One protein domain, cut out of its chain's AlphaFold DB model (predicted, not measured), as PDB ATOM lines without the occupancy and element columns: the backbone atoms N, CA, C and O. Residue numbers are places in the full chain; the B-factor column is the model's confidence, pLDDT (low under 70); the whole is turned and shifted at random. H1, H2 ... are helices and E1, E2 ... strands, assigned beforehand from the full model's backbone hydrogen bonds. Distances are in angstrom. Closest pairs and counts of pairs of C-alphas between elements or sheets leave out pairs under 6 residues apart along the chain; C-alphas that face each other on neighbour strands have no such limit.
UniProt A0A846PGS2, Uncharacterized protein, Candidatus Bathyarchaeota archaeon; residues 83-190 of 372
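Overview. This is residues 83 to 190 of the 372 residues of an uncharacterized protein of Candidatus Bathyarchaeota archaeon (UniProt A0A846PGS2). A strongly twisted sheet of five strands has the long helix H2 packed over one face and the short helix H1 on the opposite face; a smaller sheet of three strands, E3, E4 and E5, makes one end of the domain and joins straight on to H2. The printed part has 108 residues, with elements in the order E1, E2, H1, E3, E4, E5, H2, E6, E7, E8. The large sheet has the order E1 - E2 - E8 - E7 - E6, the small one E3 - E4 - E5, and both are antiparallel. The class is mixed, helices and strands; the whole is compact, with a radius of gyration of the C-alphas of 13.2 A, and spans 36 by 28 by 26 A.

Arrangement. Start with E1, residues 92 to 94, which forms a hairpin with E2, residues 100 to 104; N 93 and O 102 are 2.9 A apart, within hydrogen-bond range. Residues 84 to 85 make a short antiparallel pairing with residues 93 to 94 of E1. Next comes H1, residues 109 to 113. Further on, E3, residues 125 to 128, E4, residues 132 to 137, and E5, residues 140 to 145, form a meander, each strand the antiparallel neighbour of the one before; look at N 127 and O 134, 3.0 A, and N 135 and O 142, 2.9 A. H2, residues 146 to 158, follows, and its closest C-alphas to E4 are those of Lys 146 and Thr 132, 4.6 A apart. E6, residues 165 to 169, E7, residues 174 to 179, and E8, residues 182 to 186, form a second meander, with N 167 and O 176 at 2.8 A and N 177 and O 184 at 2.8 A. E8 is also the antiparallel neighbour of E2, with N 101 and O 185 at 3.0 A. H2 is on this sheet at a height of 9.3 A, over E8 and along the strands, at 13 degrees to E8 on the local plane; the closest C-alphas of H2 and E8 are those of Val 152 and Gly 184, 6.3 A. H1 is on the opposite face at a height of 7.8 A, only just over E8, with 3 of its 5 C-alphas falling on that strand. The C-alphas of Phe 144 in E5 and Leu 186 in E8, the closest of the two strands, are 7.2 A apart. In H1 and H2 every O i to N i+4 pair is within hydrogen-bond range.

Along the chain. Find C-alpha 92 at (-61.770, -52.558, 211.852), where E1 begins. H2 runs 18.0 A from C-alpha 146 at (-40.269, -54.344, 210.238) to C-alpha 158. E5 is 17.1 A long, E7 16.4 A and E4 16.1 A. E8 ends at C-alpha 186, (-49.900, -57.760, 208.969).

Size, cuts and confidence. The C-alphas farthest apart are those of Glu 90 and Asp 139, 36.4 A. The printed part has no cut, and the link from H1 to E3, 11 residues, is long. The mean pLDDT of the printed part is 80.2; look for values under 70 at residues 117 to 125, 129 to 130, 138 to 140 and 190.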
ATOM      1  N   PHE A  83     -56.496 -43.760 208.405       90.06
ATOM      2  CA  PHE A  83     -56.939 -45.126 208.157       90.06
ATOM      3  C   PHE A  83     -58.370 -45.113 207.606       90.06
ATOM      4  O   PHE A  83     -59.159 -44.205 207.873       90.06
ATOM      5  N   SER A  84     -58.711 -46.139 206.834       89.81
ATOM      6  CA  SER A  84     -60.048 -46.317 206.257       89.81
ATOM      7  C   SER A  84     -60.804 -47.425 206.981       89.81
ATOM      8  O   SER A  84     -60.211 -48.438 207.339       89.81
ATOM      9  N   SER A  85     -62.107 -47.253 207.203       91.31
ATOM     10  CA  SER A  85     -62.929 -48.314 207.790       91.31
ATOM     11  C   SER A  85     -63.048 -49.512 206.844       91.31
ATOM     12  O   SER A  85     -63.139 -49.362 205.622       91.31
ATOM     13  N   TYR A  86     -63.059 -50.715 207.413       85.88
ATOM     14  CA  TYR A  86     -63.331 -51.941 206.674       85.88
ATOM     15  C   TYR A  86     -64.828 -52.054 206.377       85.88
ATOM     16  O   TYR A  86     -65.674 -51.948 207.267       85.88
ATOM     17  N   GLU A  87     -65.183 -52.272 205.112       81.38
ATOM     18  CA  GLU A  87     -66.585 -52.331 204.705       81.38
ATOM     19  C   GLU A  87     -67.308 -53.508 205.381       81.38
ATOM     20  O   GLU A  87     -66.893 -54.662 205.279       81.38
ATOM     21  N   GLY A  88     -68.404 -53.209 206.082       79.94
ATOM     22  CA  GLY A  88     -69.248 -54.217 206.729       79.94
ATOM     23  C   GLY A  88     -68.733 -54.760 208.066       79.94
ATOM     24  O   GLY A  88     -69.373 -55.657 208.615       79.94
ATOM     25  N   LYS A  89     -67.625 -54.236 208.610       85.00
ATOM     26  CA  LYS A  89     -67.134 -54.582 209.953       85.00
ATOM     27  C   LYS A  89     -66.817 -53.313 210.735       85.00
ATOM     28  O   LYS A  89     -65.908 -52.565 210.381       85.00
ATOM     29  N   GLU A  90     -67.597 -53.064 211.780       88.12
ATOM     30  CA  GLU A  90     -67.336 -51.955 212.693       88.12
ATOM     31  C   GLU A  90     -66.011 -52.182 213.429       88.12
ATOM     32  O   GLU A  90     -65.589 -53.315 213.641       88.12
ATOM     33  N   HIS A  91     -65.335 -51.079 213.750       90.38
ATOM     34  CA  HIS A  91     -64.090 -51.039 214.526       90.38
ATOM     35  C   HIS A  91     -62.876 -51.739 213.902       90.38
ATOM     36  O   HIS A  91     -61.862 -51.894 214.571       90.38
ATOM     37  N   VAL A  92     -62.929 -52.078 212.613       90.94
ATOM     38  CA  VAL A  92     -61.770 -52.558 211.852       90.94
ATOM     39  C   VAL A  92     -61.304 -51.461 210.902       90.94
ATOM     40  O   VAL A  92     -62.075 -50.972 210.071       90.94
ATOM     41  N   TYR A  93     -60.033 -51.082 211.004       91.25
ATOM     42  CA  TYR A  93     -59.449 -49.978 210.246       91.25
ATOM     43  C   TYR A  93     -58.201 -50.433 209.492       91.25
ATOM     44  O   TYR A  93     -57.285 -51.019 210.066       91.25
ATOM     45  N   LEU A  94     -58.169 -50.154 208.192       85.00
ATOM     46  CA  LEU A  94     -57.079 -50.482 207.279       85.00
ATOM     47  C   LEU A  94     -56.177 -49.271 207.074       85.00
ATOM     48  O   LEU A  94     -56.673 -48.158 206.854       85.00
ATOM     49  N   ASP A  95     -54.868 -49.504 207.039       86.44
ATOM     50  CA  ASP A  95     -53.932 -48.485 206.578       86.44
ATOM     51  C   ASP A  95     -54.174 -48.139 205.092       86.44
ATOM     52  O   ASP A  95     -54.830 -48.873 204.342       86.44
ATOM     53  N   ALA A  96     -53.623 -47.010 204.642       75.81
ATOM     54  CA  ALA A  96     -53.831 -46.502 203.285       75.81
ATOM     55  C   ALA A  96     -53.381 -47.481 202.181       75.81
ATOM     56  O   ALA A  96     -53.945 -47.480 201.084       75.81
ATOM     57  N   PHE A  97     -52.382 -48.321 202.462       74.31
ATOM     58  CA  PHE A  97     -51.851 -49.312 201.529       74.31
ATOM     59  C   PHE A  97     -52.481 -50.697 201.701       74.31
ATOM     60  O   PHE A  97     -52.200 -51.584 200.892       74.31
ATOM     61  N   LYS A  98     -53.352 -50.884 202.705       78.25
ATOM     62  CA  LYS A  98     -53.962 -52.172 203.078       78.25
ATOM     63  C   LYS A  98     -52.919 -53.265 203.340       78.25
ATOM     64  O   LYS A  98     -53.143 -54.439 203.046       78.25
ATOM     65  N   ALA A  99     -51.759 -52.861 203.841       73.62
ATOM     66  CA  ALA A  99     -50.665 -53.718 204.254       73.62
ATOM     67  C   ALA A  99     -50.837 -54.218 205.700       73.62
ATOM     68  O   ALA A  99     -50.343 -55.302 206.027       73.62
ATOM     69  N   PHE A 100     -51.555 -53.471 206.544       85.19
ATOM     70  CA  PHE A 100     -51.972 -53.910 207.870       85.19
ATOM     71  C   PHE A 100     -53.328 -53.318 208.284       85.19
ATOM     72  O   PHE A 100     -53.877 -52.417 207.647       85.19
ATOM     73  N   CYS A 101     -53.895 -53.858 209.359       87.62
ATOM     74  CA  CYS A 101     -55.105 -53.323 209.978       87.62
ATOM     75  C   CYS A 101     -55.001 -53.320 211.498       87.62
ATOM     76  O   CYS A 101     -54.177 -54.043 212.060       87.62
ATOM     77  N   LEU A 102     -55.854 -52.514 212.125       92.12
ATOM     78  CA  LEU A 102     -56.088 -52.466 213.565       92.12
ATOM     79  C   LEU A 102     -57.568 -52.722 213.831       92.12
ATOM     80  O   LEU A 102     -58.424 -52.257 213.072       92.12
ATOM     81  N   ALA A 103     -57.860 -53.424 214.917       91.31
ATOM     82  CA  ALA A 103     -59.216 -53.641 215.382       91.31
ATOM     83  C   ALA A 103     -59.272 -53.819 216.899       91.31
ATOM     84  O   ALA A 103     -58.283 -54.186 217.542       91.31
ATOM     85  N   ASP A 104     -60.447 -53.564 217.465       90.25
ATOM     86  CA  ASP A 104     -60.742 -53.953 218.837       90.25
ATOM     87  C   ASP A 104     -61.112 -55.448 218.918       90.25
ATOM     88  O   ASP A 104     -61.232 -56.163 217.919       90.25
ATOM     89  N   PHE A 105     -61.290 -55.946 220.135       85.81
ATOM     90  CA  PHE A 105     -61.694 -57.325 220.405       85.81
ATOM     91  C   PHE A 105     -63.125 -57.679 219.956       85.81
ATOM     92  O   PHE A 105     -63.487 -58.854 220.030       85.81
ATOM     93  N   SER A 106     -63.961 -56.710 219.552       85.88
ATOM     94  CA  SER A 106     -65.364 -56.976 219.192       85.88
ATOM     95  C   SER A 106     -65.487 -57.813 217.918       85.88
ATOM     96  O   SER A 106     -66.509 -58.461 217.690       85.88
ATOM     97  N   VAL A 107     -64.421 -57.840 217.115       85.62
ATOM     98  CA  VAL A 107     -64.280 -58.681 215.932       85.62
ATOM     99  C   VAL A 107     -62.973 -59.447 216.045       85.62
ATOM    100  O   VAL A 107     -61.924 -58.842 216.239       85.62
ATOM    101  N   SER A 108     -63.001 -60.771 215.903       86.75
ATOM    102  CA  SER A 108     -61.771 -61.565 215.965       86.75
ATOM    103  C   SER A 108     -61.012 -61.556 214.624       86.75
ATOM    104  O   SER A 108     -61.637 -61.436 213.561       86.75
ATOM    105  N   PRO A 109     -59.676 -61.731 214.624       83.44
ATOM    106  CA  PRO A 109     -58.905 -61.898 213.391       83.44
ATOM    107  C   PRO A 109     -59.447 -63.034 212.506       83.44
ATOM    108  O   PRO A 109     -59.532 -62.903 211.286       83.44
ATOM    109  N   GLU A 110     -59.852 -64.149 213.110       80.94
ATOM    110  CA  GLU A 110     -60.373 -65.334 212.423       80.94
ATOM    111  C   GLU A 110     -61.657 -65.035 211.641       80.94
ATOM    112  O   GLU A 110     -61.825 -65.535 210.527       80.94
ATOM    113  N   GLU A 111     -62.535 -64.179 212.176       83.50
ATOM    114  CA  GLU A 111     -63.750 -63.740 211.481       83.50
ATOM    115  C   GLU A 111     -63.463 -62.880 210.246       83.50
ATOM    116  O   GLU A 111     -64.263 -62.864 209.309       83.50
ATOM    117  N   ILE A 112     -62.351 -62.143 210.247       83.19
ATOM    118  CA  ILE A 112     -61.948 -61.281 209.129       83.19
ATOM    119  C   ILE A 112     -61.229 -62.084 208.049       83.19
ATOM    120  O   ILE A 112     -61.484 -61.900 206.857       83.19
ATOM    121  N   PHE A 113     -60.319 -62.969 208.450       81.06
ATOM    122  CA  PHE A 113     -59.432 -63.672 207.525       81.06
ATOM    123  C   PHE A 113     -59.941 -65.056 207.099       81.06
ATOM    124  O   PHE A 113     -59.363 -65.656 206.180       81.06
ATOM    125  N   GLU A 114     -61.021 -65.539 207.725       80.44
ATOM    126  CA  GLU A 114     -61.574 -66.892 207.559       80.44
ATOM    127  C   GLU A 114     -60.501 -67.972 207.799       80.44
ATOM    128  O   GLU A 114     -60.376 -68.967 207.072       80.44
ATOM    129  N   ASP A 115     -59.668 -67.739 208.812       77.12
ATOM    130  CA  ASP A 115     -58.492 -68.538 209.145       77.12
ATOM    131  C   ASP A 115     -58.503 -68.889 210.630       77.12
ATOM    132  O   ASP A 115     -59.012 -68.121 211.431       77.12
ATOM    133  N   GLU A 116     -57.959 -70.043 211.006       71.88
ATOM    134  CA  GLU A 116     -57.893 -70.448 212.414       71.88
ATOM    135  C   GLU A 116     -56.529 -70.066 212.982       71.88
ATOM    136  O   GLU A 116     -55.488 -70.462 212.442       71.88
ATOM    137  N   ALA A 117     -56.517 -69.335 214.100       63.03
ATOM    138  CA  ALA A 117     -55.299 -69.154 214.869       63.03
ATOM    139  C   ALA A 117     -54.871 -70.504 215.444       63.03
ATOM    140  O   ALA A 117     -55.492 -71.064 216.349       63.03
ATOM    141  N   SER A 118     -53.775 -71.049 214.925       58.34
ATOM    142  CA  SER A 118     -53.123 -72.160 215.601       58.34
ATOM    143  C   SER A 118     -52.425 -71.620 216.846       58.34
ATOM    144  O   SER A 118     -51.520 -70.793 216.721       58.34
ATOM    145  N   LEU A 119     -52.788 -72.124 218.029       50.69
ATOM    146  CA  LEU A 119     -51.873 -72.154 219.172       50.69
ATOM    147  C   LEU A 119     -50.653 -72.957 218.720       50.69
ATOM    148  O   LEU A 119     -50.731 -74.169 218.516       50.69
ATOM    149  N   LEU A 120     -49.569 -72.250 218.417       53.44
ATOM    150  CA  LEU A 120     -48.401 -72.860 217.803       53.44
ATOM    151  C   LEU A 120     -47.719 -73.782 218.819       53.44
ATOM    152  O   LEU A 120     -47.605 -73.409 219.986       53.44
ATOM    153  N   PRO A 121     -47.282 -74.982 218.401       47.91
ATOM    154  CA  PRO A 121     -46.505 -75.860 219.261       47.91
ATOM    155  C   PRO A 121     -45.173 -75.173 219.569       47.91
ATOM    156  O   PRO A 121     -44.366 -75.029 218.661       47.91
ATOM    157  N   ASP A 122     -45.016 -74.710 220.809       49.91
ATOM    158  CA  ASP A 122     -43.836 -74.261 221.575       49.91
ATOM    159  C   ASP A 122     -42.640 -73.523 220.927       49.91
ATOM    160  O   ASP A 122     -41.848 -72.965 221.678       49.91
ATOM    161  N   GLU A 123     -42.465 -73.402 219.609       54.69
ATOM    162  CA  GLU A 123     -41.280 -72.756 219.022       54.69
ATOM    163  C   GLU A 123     -41.613 -72.038 217.700       54.69
ATOM    164  O   GLU A 123     -41.258 -72.481 216.606       54.69
ATOM    165  N   LEU A 124     -42.293 -70.887 217.783       60.62
ATOM    166  CA  LEU A 124     -42.081 -69.844 216.777       60.62
ATOM    167  C   LEU A 124     -40.741 -69.170 217.071       60.62
ATOM    168  O   LEU A 124     -40.580 -68.514 218.100       60.62
ATOM    169  N   GLU A 125     -39.791 -69.297 216.152       66.56
ATOM    170  CA  GLU A 125     -38.568 -68.502 216.200       66.56
ATOM    171  C   GLU A 125     -38.825 -67.166 215.494       66.56
ATOM    172  O   GLU A 125     -39.059 -67.120 214.279       66.56
ATOM    173  N   PHE A 126     -38.765 -66.077 216.258       73.94
ATOM    174  CA  PHE A 126     -38.772 -64.722 215.721       73.94
ATOM    175  C   PHE A 126     -37.340 -64.261 215.461       73.94
ATOM    176  O   PHE A 126     -36.452 -64.446 216.294       73.94
ATOM    177  N   PHE A 127     -37.115 -63.642 214.305       73.19
ATOM    178  CA  PHE A 127     -35.844 -63.003 213.982       73.19
ATOM    179  C   PHE A 127     -36.088 -61.591 213.466       73.19
ATOM    180  O   PHE A 127     -36.882 -61.376 212.551       73.19
ATOM    181  N   GLU A 128     -35.378 -60.625 214.032       73.25
ATOM    182  CA  GLU A 128     -35.493 -59.227 213.644       73.25
ATOM    183  C   GLU A 128     -34.340 -58.839 212.708       73.25
ATOM    184  O   GLU A 128     -33.176 -58.777 213.106       73.25
ATOM    185  N   GLY A 129     -34.672 -58.600 211.440       64.19
ATOM    186  CA  GLY A 129     -33.770 -58.075 210.421       64.19
ATOM    187  C   GLY A 129     -33.708 -56.542 210.409       64.19
ATOM    188  O   GLY A 129     -34.201 -55.848 211.306       64.19
ATOM    189  N   LYS A 130     -33.078 -55.986 209.367       69.50
ATOM    190  CA  LYS A 130     -32.907 -54.530 209.217       69.50
ATOM    191  C   LYS A 130     -34.196 -53.877 208.726       69.50
ATOM    192  O   LYS A 130     -34.644 -52.900 209.316       69.50
ATOM    193  N   GLU A 131     -34.804 -54.439 207.684       73.56
ATOM    194  CA  GLU A 131     -36.082 -53.991 207.120       73.56
ATOM    195  C   GLU A 131     -37.191 -55.046 207.259       73.56
ATOM    196  O   GLU A 131     -38.364 -54.749 206.998       73.56
ATOM    197  N   THR A 132     -36.847 -56.273 207.666       76.25
ATOM    198  CA  THR A 132     -37.798 -57.384 207.790       76.25
ATOM    199  C   THR A 132     -37.905 -57.934 209.208       76.25
ATOM    200  O   THR A 132     -36.934 -57.979 209.953       76.25
ATOM    201  N   PHE A 133     -39.107 -58.363 209.575       79.31
ATOM    202  CA  PHE A 133     -39.390 -59.149 210.768       79.31
ATOM    203  C   PHE A 133     -39.750 -60.562 210.317       79.31
ATOM    204  O   PHE A 133     -40.654 -60.748 209.503       79.31
ATOM    205  N   MET A 134     -39.005 -61.560 210.768       78.12
ATOM    206  CA  MET A 134     -39.124 -62.926 210.285       78.12
ATOM    207  C   MET A 134     -39.770 -63.835 211.315       78.12
ATOM    208  O   MET A 134     -39.464 -63.774 212.503       78.12
ATOM    209  N   VAL A 135     -40.585 -64.752 210.804       76.88
ATOM    210  CA  VAL A 135     -41.237 -65.803 211.577       76.88
ATOM    211  C   VAL A 135     -40.875 -67.141 210.945       76.88
ATOM    212  O   VAL A 135     -41.159 -67.378 209.765       76.88
ATOM    213  N   LYS A 136     -40.218 -68.014 211.712       70.62
ATOM    214  CA  LYS A 136     -39.892 -69.379 211.289       70.62
ATOM    215  C   LYS A 136     -40.791 -70.374 212.017       70.62
ATOM    216  O   LYS A 136     -40.816 -70.431 213.241       70.62
ATOM    217  N   GLN A 137     -41.494 -71.173 211.222       70.94
ATOM    218  CA  GLN A 137     -42.276 -72.336 211.637       70.94
ATOM    219  C   GLN A 137     -41.570 -73.584 211.088       70.94
ATOM    220  O   GLN A 137     -40.935 -73.472 210.045       70.94
ATOM    221  N   VAL A 138     -41.674 -74.737 211.763       65.50
ATOM    222  CA  VAL A 138     -40.967 -76.029 211.539       65.50
ATOM    223  C   VAL A 138     -40.318 -76.242 210.151       65.50
ATOM    224  O   VAL A 138     -39.142 -76.584 210.116       65.50
ATOM    225  N   ASP A 139     -41.003 -75.953 209.031       65.69
ATOM    226  CA  ASP A 139     -40.442 -76.021 207.663       65.69
ATOM    227  C   ASP A 139     -40.760 -74.818 206.738       65.69
ATOM    228  O   ASP A 139     -40.544 -74.885 205.526       65.69
ATOM    229  N   LYS A 140     -41.283 -73.703 207.263       69.44
ATOM    230  CA  LYS A 140     -41.681 -72.519 206.478       69.44
ATOM    231  C   LYS A 140     -41.128 -71.227 207.071       69.44
ATOM    232  O   LYS A 140     -40.987 -71.088 208.285       69.44
ATOM    233  N   LYS A 141     -40.823 -70.265 206.199       72.88
ATOM    234  CA  LYS A 141     -40.324 -68.944 206.589       72.88
ATOM    235  C   LYS A 141     -41.233 -67.875 206.023       72.88
ATOM    236  O   LYS A 141     -41.453 -67.826 204.819       72.88
ATOM    237  N   PHE A 142     -41.705 -67.007 206.901       78.44
ATOM    238  CA  PHE A 142     -42.500 -65.851 206.530       78.44
ATOM    239  C   PHE A 142     -41.733 -64.593 206.910       78.44
ATOM    240  O   PHE A 142     -41.029 -64.558 207.921       78.44
ATOM    241  N   SER A 143     -41.841 -63.571 206.071       79.44
ATOM    242  CA  SER A 143     -41.220 -62.277 206.321       79.44
ATOM    243  C   SER A 143     -42.299 -61.210 206.341       79.44
ATOM    244  O   SER A 143     -43.252 -61.272 205.574       79.44
ATOM    245  N   PHE A 144     -42.149 -60.242 207.226       82.31
ATOM    246  CA  PHE A 144     -43.044 -59.109 207.412       82.31
ATOM    247  C   PHE A 144     -42.212 -57.833 207.343       82.31
ATOM    248  O   PHE A 144     -40.998 -57.862 207.549       82.31
ATOM    249  N   SER A 145     -42.823 -56.699 207.007       82.25
ATOM    250  CA  SER A 145     -42.096 -55.429 207.051       82.25
ATOM    251  C   SER A 145     -41.865 -55.030 208.504       82.25
ATOM    252  O   SER A 145     -42.826 -54.881 209.252       82.25
ATOM    253  N   LYS A 146     -40.605 -54.814 208.890       84.12
ATOM    254  CA  LYS A 146     -40.269 -54.344 210.238       84.12
ATOM    255  C   LYS A 146     -40.888 -52.979 210.531       84.12
ATOM    256  O   LYS A 146     -41.390 -52.781 211.624       84.12
ATOM    257  N   VAL A 147     -40.911 -52.089 209.535       86.12
ATOM    258  CA  VAL A 147     -41.569 -50.778 209.638       86.12
ATOM    259  C   VAL A 147     -43.040 -50.946 210.010       86.12
ATOM    260  O   VAL A 147     -43.477 -50.351 210.980       86.12
ATOM    261  N   LEU A 148     -43.773 -51.827 209.321       85.69
ATOM    262  CA  LEU A 148     -45.188 -52.058 209.628       85.69
ATOM    263  C   LEU A 148     -45.395 -52.724 210.996       85.69
ATOM    264  O   LEU A 148     -46.355 -52.407 211.686       85.69
ATOM    265  N   VAL A 149     -44.503 -53.635 211.411       88.50
ATOM    266  CA  VAL A 149     -44.551 -54.213 212.769       88.50
ATOM    267  C   VAL A 149     -44.368 -53.115 213.815       88.50
ATOM    268  O   VAL A 149     -45.157 -53.041 214.751       88.50
ATOM    269  N   SER A 150     -43.377 -52.239 213.640       89.44
ATOM    270  CA  SER A 150     -43.163 -51.090 214.521       89.44
ATOM    271  C   SER A 150     -44.357 -50.135 214.518       89.44
ATOM    272  O   SER A 150     -44.778 -49.729 215.588       89.44
ATOM    273  N   GLU A 151     -44.957 -49.845 213.362       90.25
ATOM    274  CA  GLU A 151     -46.151 -48.991 213.268       90.25
ATOM    275  C   GLU A 151     -47.351 -49.570 214.035       90.25
ATOM    276  O   GLU A 151     -48.078 -48.818 214.682       90.25
ATOM    277  N   VAL A 152     -47.553 -50.894 214.013       90.50
ATOM    278  CA  VAL A 152     -48.605 -51.553 214.810       90.50
ATOM    279  C   VAL A 152     -48.318 -51.439 216.310       90.50
ATOM    280  O   VAL A 152     -49.221 -51.108 217.074       90.50
ATOM    281  N   LEU A 153     -47.075 -51.674 216.735       90.69
ATOM    282  CA  LEU A 153     -46.684 -51.572 218.146       90.69
ATOM    283  C   LEU A 153     -46.771 -50.125 218.662       90.69
ATOM    284  O   LEU A 153     -47.303 -49.888 219.741       90.69
ATOM    285  N   GLU A 154     -46.333 -49.147 217.866       92.38
ATOM    286  CA  GLU A 154     -46.479 -47.720 218.174       92.38
ATOM    287  C   GLU A 154     -47.957 -47.308 218.250       92.38
ATOM    288  O   GLU A 154     -48.331 -46.497 219.094       92.38
ATOM    289  N   ALA A 155     -48.825 -47.878 217.405       90.44
ATOM    290  CA  ALA A 155     -50.263 -47.642 217.493       90.44
ATOM    291  C   ALA A 155     -50.859 -48.166 218.804       90.44
ATOM    292  O   ALA A 155     -51.707 -47.498 219.393       90.44
ATOM    293  N   PHE A 156     -50.413 -49.333 219.273       91.19
ATOM    294  CA  PHE A 156     -50.832 -49.879 220.564       91.19
ATOM    295  C   PHE A 156     -50.360 -49.010 221.725       91.19
ATOM    296  O   PHE A 156     -51.165 -48.687 222.598       91.19
ATOM    297  N   GLU A 157     -49.112 -48.547 221.686       89.00
ATOM    298  CA  GLU A 157     -48.561 -47.649 222.702       89.00
ATOM    299  C   GLU A 157     -49.321 -46.311 222.752       89.00
ATOM    300  O   GLU A 157     -49.725 -45.869 223.831       89.00
ATOM    301  N   ASP A 158     -49.604 -45.710 221.588       88.62
ATOM    302  CA  ASP A 158     -50.416 -44.489 221.445       88.62
ATOM    303  C   ASP A 158     -51.847 -44.670 222.006       88.62
ATOM    304  O   ASP A 158     -52.491 -43.695 222.407       88.62
ATOM    305  N   LEU A 159     -52.355 -45.909 222.027       86.88
ATOM    306  CA  LEU A 159     -53.677 -46.286 222.543       86.88
ATOM    307  C   LEU A 159     -53.639 -46.791 223.999       86.88
ATOM    308  O   LEU A 159     -54.686 -47.109 224.568       86.88
ATOM    309  N   GLY A 160     -52.463 -46.818 224.632       83.81
ATOM    310  CA  GLY A 160     -52.286 -47.249 226.021       83.81
ATOM    311  C   GLY A 160     -52.339 -48.767 226.226       83.81
ATOM    312  O   GLY A 160     -52.684 -49.219 227.316       83.81
ATOM    313  N   CYS A 161     -52.035 -49.549 225.189       85.56
ATOM    314  CA  CYS A 161     -51.932 -51.010 225.232       85.56
ATOM    315  C   CYS A 161     -50.452 -51.421 225.255       85.56
ATOM    316  O   CYS A 161     -49.658 -50.888 224.481       85.56
ATOM    317  N   TYR A 162     -50.066 -52.353 226.133       79.44
ATOM    318  CA  TYR A 162     -48.643 -52.646 226.395       79.44
ATOM    319  C   TYR A 162     -48.300 -54.142 226.499       79.44
ATOM    320  O   TYR A 162     -47.130 -54.499 226.660       79.44
ATOM    321  N   LYS A 163     -49.288 -55.046 226.469       77.75
ATOM    322  CA  LYS A 163     -49.072 -56.499 226.610       77.75
ATOM    323  C   LYS A 163     -49.126 -57.218 225.271       77.75
ATOM    324  O   LYS A 163     -50.060 -57.973 224.994       77.75
ATOM    325  N   ASP A 164     -48.073 -57.043 224.486       83.81
ATOM    326  CA  ASP A 164     -48.047 -57.566 223.125       83.81
ATOM    327  C   ASP A 164     -47.794 -59.076 223.084       83.81
ATOM    328  O   ASP A 164     -46.905 -59.623 223.746       83.81
ATOM    329  N   ARG A 165     -48.585 -59.772 222.270       85.69
ATOM    330  CA  ARG A 165     -48.400 -61.187 221.938       85.69
ATOM    331  C   ARG A 165     -48.529 -61.384 220.442       85.69
ATOM    332  O   ARG A 165     -49.359 -60.751 219.800       85.69
ATOM    333  N   PHE A 166     -47.740 -62.307 219.907       86.31
ATOM    334  CA  PHE A 166     -47.728 -62.623 218.485       86.31
ATOM    335  C   PHE A 166     -48.419 -63.963 218.224       86.31
ATOM    336  O   PHE A 166     -48.129 -64.959 218.888       86.31
ATOM    337  N   TYR A 167     -49.288 -63.989 217.217       84.50
ATOM    338  CA  TYR A 167     -49.968 -65.169 216.693       84.50
ATOM    339  C   TYR A 167     -49.809 -65.225 215.178       84.50
ATOM    340  O   TYR A 167     -49.510 -64.225 214.526       84.50
ATOM    341  N   PHE A 168     -50.023 -66.403 214.603       82.62
ATOM    342  CA  PHE A 168     -49.876 -66.605 213.170       82.62
ATOM    343  C   PHE A 168     -51.079 -67.354 212.599       82.62
ATOM    344  O   PHE A 168     -51.437 -68.432 213.080       82.62
ATOM    345  N   LEU A 169     -51.687 -66.777 211.561       81.38
ATOM    346  CA  LEU A 169     -52.804 -67.361 210.822       81.38
ATOM    347  C   LEU A 169     -52.256 -68.133 209.615       81.38
ATOM    348  O   LEU A 169     -51.710 -67.551 208.673       81.38
ATOM    349  N   ASN A 170     -52.346 -69.465 209.667       74.19
ATOM    350  CA  ASN A 170     -51.586 -70.341 208.770       74.19
ATOM    351  C   ASN A 170     -52.079 -70.356 207.321       74.19
ATOM    352  O   ASN A 170     -51.251 -70.494 206.424       74.19
ATOM    353  N   LYS A 171     -53.390 -70.289 207.057       77.06
ATOM    354  CA  LYS A 171     -53.915 -70.388 205.680       77.06
ATOM    355  C   LYS A 171     -53.603 -69.127 204.881       77.06
ATOM    356  O   LYS A 171     -53.345 -69.215 203.682       77.06
ATOM    357  N   ARG A 172     -53.647 -67.961 205.530       74.25
ATOM    358  CA  ARG A 172     -53.421 -66.642 204.919       74.25
ATOM    359  C   ARG A 172     -51.994 -66.125 205.103       74.25
ATOM    360  O   ARG A 172     -51.631 -65.148 204.456       74.25
ATOM    361  N   HIS A 173     -51.195 -66.795 205.934       81.75
ATOM    362  CA  HIS A 173     -49.830 -66.410 206.299       81.75
ATOM    363  C   HIS A 173     -49.745 -65.010 206.937       81.75
ATOM    364  O   HIS A 173     -48.819 -64.248 206.666       81.75
ATOM    365  N   VAL A 174     -50.738 -64.660 207.754       83.69
ATOM    366  CA  VAL A 174     -50.864 -63.340 208.389       83.69
ATOM    367  C   VAL A 174     -50.258 -63.388 209.789       83.69
ATOM    368  O   VAL A 174     -50.538 -64.307 210.560       83.69
ATOM    369  N   LEU A 175     -49.440 -62.388 210.122       86.81
ATOM    370  CA  LEU A 175     -48.959 -62.171 211.486       86.81
ATOM    371  C   LEU A 175     -49.987 -61.326 212.230       86.81
ATOM    372  O   LEU A 175     -50.362 -60.263 211.746       86.81
ATOM    373  N   VAL A 176     -50.415 -61.781 213.401       89.12
ATOM    374  CA  VAL A 176     -51.329 -61.047 214.277       89.12
ATOM    375  C   VAL A 176     -50.574 -60.650 215.538       89.12
ATOM    376  O   VAL A 176     -49.940 -61.488 216.173       89.12
ATOM    377  N   VAL A 177     -50.650 -59.378 215.902       89.88
ATOM    378  CA  VAL A 177     -50.162 -58.841 217.172       89.88
ATOM    379  C   VAL A 177     -51.387 -58.491 218.004       89.88
ATOM    380  O   VAL A 177     -52.257 -57.778 217.520       89.88
ATOM    381  N   THR A 178     -51.495 -58.988 219.230       89.44
ATOM    382  CA  THR A 178     -52.597 -58.640 220.143       89.44
ATOM    383  C   THR A 178     -52.057 -57.890 221.342       89.44
ATOM    384  O   THR A 178     -51.015 -58.296 221.857       89.44
ATOM    385  N   SER A 179     -52.793 -56.905 221.843       88.75
ATOM    386  CA  SER A 179     -52.448 -56.157 223.053       88.75
ATOM    387  C   SER A 179     -53.722 -55.644 223.714       88.75
ATOM    388  O   SER A 179     -54.554 -55.077 223.021       88.75
ATOM    389  N   ASP A 180     -53.902 -55.899 225.016       82.88
ATOM    390  CA  ASP A 180     -54.955 -55.321 225.879       82.88
ATOM    391  C   ASP A 180     -56.310 -55.024 225.181       82.88
ATOM    392  O   ASP A 180     -56.734 -53.880 225.053       82.88
ATOM    393  N   GLY A 181     -56.992 -56.072 224.695       79.19
ATOM    394  CA  GLY A 181     -58.320 -55.939 224.073       79.19
ATOM    395  C   GLY A 181     -58.319 -55.426 222.628       79.19
ATOM    396  O   GLY A 181     -59.376 -55.113 222.082       79.19
ATOM    397  N   MET A 182     -57.153 -55.367 221.992       87.94
ATOM    398  CA  MET A 182     -56.984 -55.024 220.587       87.94
ATOM    399  C   MET A 182     -56.109 -56.032 219.855       87.94
ATOM    400  O   MET A 182     -55.358 -56.817 220.448       87.94
ATOM    401  N   TRP A 183     -56.166 -55.965 218.531       91.69
ATOM    402  CA  TRP A 183     -55.246 -56.677 217.671       91.69
ATOM    403  C   TRP A 183     -54.941 -55.900 216.394       91.69
ATOM    404  O   TRP A 183     -55.684 -55.029 215.948       91.69
ATOM    405  N   GLY A 184     -53.800 -56.232 215.807       90.31
ATOM    406  CA  GLY A 184     -53.336 -55.729 214.534       90.31
ATOM    407  C   GLY A 184     -52.850 -56.895 213.696       90.31
ATOM    408  O   GLY A 184     -52.265 -57.842 214.221       90.31
ATOM    409  N   ALA A 185     -53.121 -56.864 212.399       89.69
ATOM    410  CA  ALA A 185     -52.757 -57.949 211.496       89.69
ATOM    411  C   ALA A 185     -51.947 -57.429 210.318       89.69
ATOM    412  O   ALA A 185     -52.309 -56.422 209.712       89.69
ATOM    413  N   LEU A 186     -50.869 -58.137 209.988       88.25
ATOM    414  CA  LEU A 186     -49.900 -57.760 208.969       88.25
ATOM    415  C   LEU A 186     -49.859 -58.792 207.848       88.25
ATOM    416  O   LEU A 186     -49.725 -59.998 208.086       88.25
ATOM    417  N   ALA A 187     -49.912 -58.302 206.611       81.75
ATOM    418  CA  ALA A 187     -49.727 -59.137 205.437       81.75
ATOM    419  C   ALA A 187     -48.249 -59.562 205.281       81.75
ATOM    420  O   ALA A 187     -47.336 -58.772 205.554       81.75
ATOM    421  N   PRO A 188     -47.983 -60.793 204.810       76.94
ATOM    422  CA  PRO A 188     -46.625 -61.264 204.568       76.94
ATOM    423  C   PRO A 188     -45.988 -60.552 203.366       76.94
ATOM    424  O   PRO A 188     -46.635 -60.273 202.355       76.94
ATOM    425  N   ARG A 189     -44.674 -60.331 203.439       70.81
ATOM    426  CA  ARG A 189     -43.810 -60.061 202.284       70.81
ATOM    427  C   ARG A 189     -43.504 -61.366 201.541       70.81
ATOM    428  O   ARG A 189     -43.447 -62.441 202.140       70.81
ATOM    429  N   THR A 190     -43.288 -61.268 200.230       59.03
ATOM    430  CA  THR A 190     -42.904 -62.401 199.371       59.03
ATOM    431  C   THR A 190     -41.571 -63.026 199.816       59.03
ATOM    432  O   THR A 190     -40.705 -62.330 200.344       59.03
TER     433      THR A 190